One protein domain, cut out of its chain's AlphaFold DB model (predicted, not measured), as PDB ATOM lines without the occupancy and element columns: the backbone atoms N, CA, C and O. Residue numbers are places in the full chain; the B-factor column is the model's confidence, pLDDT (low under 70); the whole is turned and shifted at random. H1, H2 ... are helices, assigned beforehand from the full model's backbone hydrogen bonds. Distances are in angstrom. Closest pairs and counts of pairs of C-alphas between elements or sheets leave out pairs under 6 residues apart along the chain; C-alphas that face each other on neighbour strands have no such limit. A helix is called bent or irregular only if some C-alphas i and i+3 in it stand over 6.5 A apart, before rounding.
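AT A GLANCE: This is residues 2 to 55 of the 230 residues of an uncharacterized protein of Lottiidibacillus patelloidae (UniProt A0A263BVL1). Two long, nearly straight helices make a narrow, flat U: H1 runs out, the chain turns through a short link, and H2 folds back along H1 with a gap between them. The two legs make the longest axis, and the link closes one end of the U while the first and last printed residues lie at its open end. The printed part has 54 residues with two named helices, H1 then H2, and no named strand; its class is all helix. It is loose, with a radius of gyration of the C-alphas of 13.9 A, and the C-alphas span 41 by 22 by 6 A.

IN THESE COORDINATES: H1 is residues 2 to 24, 33.9 A from first to last C-alpha, and begins with C-alpha 2 at (59.334, -21.424, 36.965). Its last C-alpha, that of Met 24, is at (37.256, -43.094, 23.107). H2 is residues 31 to 53, 33.3 A long, from C-alpha 31 at (30.988, -38.823, 13.292) to C-alpha 53 at (48.450, -12.576, 23.988). Leu 54 and Pro 55 follow it.

HOW THE PARTS SIT: H1 and H2 are near each other: no pair of their C-alphas is within 8 A, but 7 pairs are within 10 A. Residues 2 to 13 of H1 stand free, and so do residues 26 to 33, of which 31 to 33 belong to H2. Residues 46 to 55, of which 46 to 53 belong to H2, also stand free. Neither helix is bent. In H1 and in H2 alike, 18 of 19 O i to N i+4 pairs are within hydrogen-bond range.

THE WHOLE: The C-alphas of Gln 29 and Pro 55 are the two farthest apart, at 42.8 A, while those of Phe 2 and Pro 55 are 19.7 A apart. The printed part has no cut, and the link from H1 to H2, 6 residues, is short. The mean pLDDT of the printed part is 70.7; residues 2 to 10, residue 21, residues 24 to 33 and residue 55 are under 70.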
ATOM      1  N   PHE A   2      60.811 -21.367  36.988       41.88
ATOM      2  CA  PHE A   2      59.334 -21.424  36.965       41.88
ATOM      3  C   PHE A   2      58.700 -21.880  35.632       41.88
ATOM      4  O   PHE A   2      57.565 -22.355  35.619       41.88
ATOM      5  N   GLY A   3      59.428 -21.785  34.512       46.06
ATOM      6  CA  GLY A   3      58.896 -22.142  33.191       46.06
ATOM      7  C   GLY A   3      58.596 -23.636  33.025       46.06
ATOM      8  O   GLY A   3      57.531 -23.995  32.538       46.06
ATOM      9  N   ILE A   4      59.490 -24.518  33.486       52.97
ATOM     10  CA  ILE A   4      59.367 -25.974  33.272       52.97
ATOM     11  C   ILE A   4      58.177 -26.551  34.054       52.97
ATOM     12  O   ILE A   4      57.419 -27.354  33.518       52.97
ATOM     13  N   PHE A   5      57.957 -26.086  35.288       51.81
ATOM     14  CA  PHE A   5      56.829 -26.533  36.110       51.81
ATOM     15  C   PHE A   5      55.471 -26.093  35.544       51.81
ATOM     16  O   PHE A   5      54.528 -26.882  35.568       51.81
ATOM     17  N   SER A   6      55.382 -24.897  34.949       56.12
ATOM     18  CA  SER A   6      54.158 -24.453  34.256       56.12
ATOM     19  C   SER A   6      53.866 -25.282  33.001       56.12
ATOM     20  O   SER A   6      52.713 -25.617  32.739       56.12
ATOM     21  N   PHE A   7      54.902 -25.677  32.251       56.94
ATOM     22  CA  PHE A   7      54.736 -26.554  31.088       56.94
ATOM     23  C   PHE A   7      54.249 -27.953  31.480       56.94
ATOM     24  O   PHE A   7      53.361 -28.492  30.825       56.94
ATOM     25  N   ILE A   8      54.775 -28.526  32.566       68.88
ATOM     26  CA  ILE A   8      54.363 -29.850  33.057       68.88
ATOM     27  C   ILE A   8      52.912 -29.825  33.564       68.88
ATOM     28  O   ILE A   8      52.144 -30.739  33.257       68.88
ATOM     29  N   ALA A   9      52.511 -28.762  34.270       68.06
ATOM     30  CA  ALA A   9      51.151 -28.605  34.790       68.06
ATOM     31  C   ALA A   9      50.081 -28.557  33.684       68.06
ATOM     32  O   ALA A   9      48.967 -29.028  33.894       68.06
ATOM     33  N   ILE A  10      50.422 -28.044  32.495       68.44
ATOM     34  CA  ILE A  10      49.534 -28.022  31.321       68.44
ATOM     35  C   ILE A  10      49.664 -29.318  30.501       68.44
ATOM     36  O   ILE A  10      48.674 -29.828  29.975       68.44
ATOM     37  N   ALA A  11      50.869 -29.890  30.410       71.06
ATOM     38  CA  ALA A  11      51.130 -31.081  29.606       71.06
ATOM     39  C   ALA A  11      50.431 -32.334  30.150       71.06
ATOM     40  O   ALA A  11      49.918 -33.126  29.367       71.06
ATOM     41  N   ILE A  12      50.368 -32.515  31.473       75.56
ATOM     42  CA  ILE A  12      49.738 -33.691  32.094       75.56
ATOM     43  C   ILE A  12      48.232 -33.788  31.777       75.56
ATOM     44  O   ILE A  12      47.822 -34.818  31.237       75.56
ATOM     45  N   PRO A  13      47.390 -32.764  32.031       73.94
ATOM     46  CA  PRO A  13      45.976 -32.828  31.668       73.94
ATOM     47  C   PRO A  13      45.780 -32.923  30.151       73.94
ATOM     48  O   PRO A  13      44.889 -33.643  29.708       73.94
ATOM     49  N   LEU A  14      46.644 -32.294  29.343       75.00
ATOM     50  CA  LEU A  14      46.601 -32.430  27.885       75.00
ATOM     51  C   LEU A  14      46.858 -33.880  27.443       75.00
ATOM     52  O   LEU A  14      46.119 -34.407  26.617       75.00
ATOM     53  N   ILE A  15      47.861 -34.547  28.019       78.94
ATOM     54  CA  ILE A  15      48.171 -35.955  27.742       78.94
ATOM     55  C   ILE A  15      47.021 -36.856  28.202       78.94
ATOM     56  O   ILE A  15      46.633 -37.751  27.459       78.94
ATOM     57  N   ILE A  16      46.429 -36.603  29.372       79.88
ATOM     58  CA  ILE A  16      45.268 -37.363  29.865       79.88
ATOM     59  C   ILE A  16      44.080 -37.214  28.909       79.88
ATOM     60  O   ILE A  16      43.458 -38.213  28.554       79.88
ATOM     61  N   VAL A  17      43.800 -35.998  28.430       78.31
ATOM     62  CA  VAL A  17      42.753 -35.747  27.429       78.31
ATOM     63  C   VAL A  17      43.076 -36.463  26.115       78.31
ATOM     64  O   VAL A  17      42.203 -37.122  25.560       78.31
ATOM     65  N   LEU A  18      44.320 -36.413  25.632       75.50
ATOM     66  CA  LEU A  18      44.736 -37.095  24.400       75.50
ATOM     67  C   LEU A  18      44.641 -38.625  24.510       75.50
ATOM     68  O   LEU A  18      44.179 -39.278  23.576       75.50
ATOM     69  N   VAL A  19      45.021 -39.202  25.653       79.75
ATOM     70  CA  VAL A  19      44.899 -40.641  25.929       79.75
ATOM     71  C   VAL A  19      43.430 -41.044  26.049       79.75
ATOM     72  O   VAL A  19      43.019 -42.037  25.449       79.75
ATOM     73  N   ALA A  20      42.608 -40.254  26.745       73.31
ATOM     74  CA  ALA A  20      41.169 -40.477  26.824       73.31
ATOM     75  C   ALA A  20      40.511 -40.411  25.436       73.31
ATOM     76  O   ALA A  20      39.687 -41.265  25.116       73.31
ATOM     77  N   LEU A  21      40.928 -39.472  24.577       67.81
ATOM     78  CA  LEU A  21      40.486 -39.371  23.184       67.81
ATOM     79  C   LEU A  21      40.906 -40.586  22.353       67.81
ATOM     80  O   LEU A  21      40.092 -41.101  21.590       67.81
ATOM     81  N   PHE A  22      42.137 -41.076  22.520       73.00
ATOM     82  CA  PHE A  22      42.633 -42.266  21.827       73.00
ATOM     83  C   PHE A  22      41.858 -43.531  22.229       73.00
ATOM     84  O   PHE A  22      41.536 -44.368  21.386       73.00
ATOM     85  N   ILE A  23      41.485 -43.647  23.506       71.69
ATOM     86  CA  ILE A  23      40.658 -44.751  24.011       71.69
ATOM     87  C   ILE A  23      39.198 -44.600  23.535       71.69
ATOM     88  O   ILE A  23      38.615 -45.565  23.034       71.69
ATOM     89  N   MET A  24      38.616 -43.393  23.600       58.59
ATOM     90  CA  MET A  24      37.256 -43.094  23.107       58.59
ATOM     91  C   MET A  24      37.115 -43.269  21.591       58.59
ATOM     92  O   MET A  24      36.037 -43.643  21.124       58.59
ATOM     93  N   GLN A  25      38.188 -43.060  20.819       62.97
ATOM     94  CA  GLN A  25      38.227 -43.274  19.367       62.97
ATOM     95  C   GLN A  25      37.829 -44.706  18.980       62.97
ATOM     96  O   GLN A  25      37.315 -44.923  17.883       62.97
ATOM     97  N   ARG A  26      38.023 -45.677  19.881       61.91
ATOM     98  CA  ARG A  26      37.662 -47.081  19.658       61.91
ATOM     99  C   ARG A  26      36.179 -47.386  19.919       61.91
ATOM    100  O   ARG A  26      35.704 -48.417  19.456       61.91
ATOM    101  N   TYR A  27      35.453 -46.505  20.615       60.19
ATOM    102  CA  TYR A  27      34.083 -46.757  21.092       60.19
ATOM    103  C   TYR A  27      33.003 -45.842  20.491       60.19
ATOM    104  O   TYR A  27      31.840 -46.237  20.437       60.19
ATOM    105  N   LEU A  28      33.337 -44.641  20.006       55.09
ATOM    106  CA  LEU A  28      32.338 -43.694  19.489       55.09
ATOM    107  C   LEU A  28      32.213 -43.744  17.960       55.09
ATOM    108  O   LEU A  28      32.941 -43.072  17.235       55.09
ATOM    109  N   GLN A  29      31.221 -44.491  17.468       60.69
ATOM    110  CA  GLN A  29      30.871 -44.595  16.040       60.69
ATOM    111  C   GLN A  29      30.134 -43.364  15.463       60.69
ATOM    112  O   GLN A  29      29.694 -43.381  14.316       60.69
ATOM    113  N   VAL A  30      29.994 -42.269  16.216       61.91
ATOM    114  CA  VAL A  30      29.167 -41.123  15.808       61.91
ATOM    115  C   VAL A  30      30.054 -39.975  15.319       61.91
ATOM    116  O   VAL A  30      30.594 -39.196  16.104       61.91
ATOM    117  N   ILE A  31      30.191 -39.854  13.994       64.44
ATOM    118  CA  ILE A  31      30.988 -38.823  13.292       64.44
ATOM    119  C   ILE A  31      30.679 -37.401  13.799       64.44
ATOM    120  O   ILE A  31      31.574 -36.555  13.857       64.44
ATOM    121  N   ALA A  32      29.432 -37.139  14.202       67.94
ATOM    122  CA  ALA A  32      29.006 -35.852  14.746       67.94
ATOM    123  C   ALA A  32      29.658 -35.526  16.104       67.94
ATOM    124  O   ALA A  32      30.191 -34.429  16.259       67.94
ATOM    125  N   LEU A  33      29.717 -36.479  17.045       69.19
ATOM    126  CA  LEU A  33      30.380 -36.268  18.342       69.19
ATOM    127  C   LEU A  33      31.874 -35.992  18.169       69.19
ATOM    128  O   LEU A  33      32.417 -35.112  18.833       69.19
ATOM    129  N   ARG A  34      32.532 -36.691  17.235       71.00
ATOM    130  CA  ARG A  34      33.956 -36.481  16.937       71.00
ATOM    131  C   ARG A  34      34.240 -35.046  16.482       71.00
ATOM    132  O   ARG A  34      35.223 -34.458  16.921       71.00
ATOM    133  N   LYS A  35      33.385 -34.470  15.629       76.62
ATOM    134  CA  LYS A  35      33.539 -33.085  15.150       76.62
ATOM    135  C   LYS A  35      33.327 -32.064  16.269       76.62
ATOM    136  O   LYS A  35      34.121 -31.135  16.377       76.62
ATOM    137  N   VAL A  36      32.313 -32.267  17.114       77.06
ATOM    138  CA  VAL A  36      32.038 -31.391  18.268       77.06
ATOM    139  C   VAL A  36      33.207 -31.409  19.253       77.06
ATOM    140  O   VAL A  36      33.660 -30.351  19.677       77.06
ATOM    141  N   PHE A  37      33.759 -32.588  19.552       76.50
ATOM    142  CA  PHE A  37      34.916 -32.717  20.441       76.50
ATOM    143  C   PHE A  37      36.177 -32.051  19.885       76.50
ATOM    144  O   PHE A  37      36.850 -31.328  20.614       76.50
ATOM    145  N   ILE A  38      36.498 -32.267  18.604       79.69
ATOM    146  CA  ILE A  38      37.667 -31.635  17.968       79.69
ATOM    147  C   ILE A  38      37.514 -30.112  17.969       79.69
ATOM    148  O   ILE A  38      38.464 -29.408  18.295       79.69
ATOM    149  N   PHE A  39      36.323 -29.606  17.636       83.25
ATOM    150  CA  PHE A  39      36.041 -28.174  17.661       83.25
ATOM    151  C   PHE A  39      36.180 -27.592  19.072       83.25
ATOM    152  O   PHE A  39      36.848 -26.578  19.244       83.25
ATOM    153  N   TYR A  40      35.621 -28.260  20.084       79.25
ATOM    154  CA  TYR A  40      35.745 -27.847  21.481       79.25
ATOM    155  C   TYR A  40      37.207 -27.828  21.951       79.25
ATOM    156  O   TYR A  40      37.637 -26.874  22.593       79.25
ATOM    157  N   LEU A  41      38.002 -28.839  21.583       79.31
ATOM    158  CA  LEU A  41      39.426 -28.889  21.920       79.31
ATOM    159  C   LEU A  41      40.215 -27.760  21.241       79.31
ATOM    160  O   LEU A  41      41.048 -27.121  21.878       79.31
ATOM    161  N   LEU A  42      39.929 -27.490  19.964       82.44
ATOM    162  CA  LEU A  42      40.505 -26.358  19.237       82.44
ATOM    163  C   LEU A  42      40.146 -25.029  19.900       82.44
ATOM    164  O   LEU A  42      41.031 -24.206  20.108       82.44
ATOM    165  N   LEU A  43      38.877 -24.843  20.271       83.06
ATOM    166  CA  LEU A  43      38.400 -23.657  20.980       83.06
ATOM    167  C   LEU A  43      39.147 -23.469  22.308       83.06
ATOM    168  O   LEU A  43      39.560 -22.359  22.626       83.06
ATOM    169  N   LEU A  44      39.370 -24.550  23.057       79.19
ATOM    170  CA  LEU A  44      40.064 -24.512  24.342       79.19
ATOM    171  C   LEU A  44      41.558 -24.185  24.184       79.19
ATOM    172  O   LEU A  44      42.089 -23.364  24.930       79.19
ATOM    173  N   LEU A  45      42.223 -24.760  23.175       79.75
ATOM    174  CA  LEU A  45      43.612 -24.431  22.831       79.75
ATOM    175  C   LEU A  45      43.756 -22.975  22.374       79.75
ATOM    176  O   LEU A  45      44.674 -22.285  22.814       79.75
ATOM    177  N   LEU A  46      42.832 -22.496  21.536       80.88
ATOM    178  CA  LEU A  46      42.758 -21.094  21.132       80.88
ATOM    179  C   LEU A  46      42.574 -20.196  22.355       80.88
ATOM    180  O   LEU A  46      43.341 -19.255  22.524       80.88
ATOM    181  N   SER A  47      41.631 -20.515  23.243       74.69
ATOM    182  CA  SER A  47      41.398 -19.759  24.477       74.69
ATOM    183  C   SER A  47      42.655 -19.676  25.345       74.69
ATOM    184  O   SER A  47      42.980 -18.600  25.839       74.69
ATOM    185  N   ALA A  48      43.392 -20.778  25.509       77.25
ATOM    186  CA  ALA A  48      44.646 -20.784  26.259       77.25
ATOM    187  C   ALA A  48      45.727 -19.924  25.581       77.25
ATOM    188  O   ALA A  48      46.414 -19.156  26.251       77.25
ATOM    189  N   ALA A  49      45.852 -19.995  24.253       77.62
ATOM    190  CA  ALA A  49      46.781 -19.155  23.499       77.62
ATOM    191  C   ALA A  49      46.425 -17.660  23.601       77.62
ATOM    192  O   ALA A  49      47.314 -16.833  23.798       77.62
ATOM    193  N   PHE A  50      45.135 -17.311  23.550       80.25
ATOM    194  CA  PHE A  50      44.657 -15.935  23.718       80.25
ATOM    195  C   PHE A  50      45.035 -15.344  25.081       80.25
ATOM    196  O   PHE A  50      45.404 -14.174  25.147       80.25
ATOM    197  N   VAL A  51      45.040 -16.146  26.152       75.19
ATOM    198  CA  VAL A  51      45.486 -15.693  27.483       75.19
ATOM    199  C   VAL A  51      46.947 -15.229  27.476       75.19
ATOM    200  O   VAL A  51      47.299 -14.304  28.202       75.19
ATOM    201  N   HIS A  52      47.803 -15.818  26.637       74.75
ATOM    202  CA  HIS A  52      49.203 -15.401  26.516       74.75
ATOM    203  C   HIS A  52      49.407 -14.142  25.664       74.75
ATOM    204  O   HIS A  52      50.453 -13.508  25.787       74.75
ATOM    205  N   ILE A  53      48.432 -13.786  24.825       81.56
ATOM    206  CA  ILE A  53      48.450 -12.576  23.988       81.56
ATOM    207  C   ILE A  53      47.888 -11.369  24.756       81.56
ATOM    208  O   ILE A  53      48.176 -10.225  24.407       81.56
ATOM    209  N   LEU A  54      47.109 -11.602  25.820       73.00
ATOM    210  CA  LEU A  54      46.576 -10.529  26.653       73.00
ATOM    211  C   LEU A  54      47.713  -9.751  27.347       73.00
ATOM    212  O   LEU A  54      48.600 -10.364  27.950       73.00
ATOM    213  N   PRO A  55      47.688  -8.406  27.293       69.88
ATOM    214  CA  PRO A  55      48.718  -7.566  27.890       69.88
ATOM    215  C   PRO A  55      48.656  -7.672  29.414       69.88
ATOM    216  O   PRO A  55      47.763  -7.111  30.040       69.88
TER     217      PRO A  55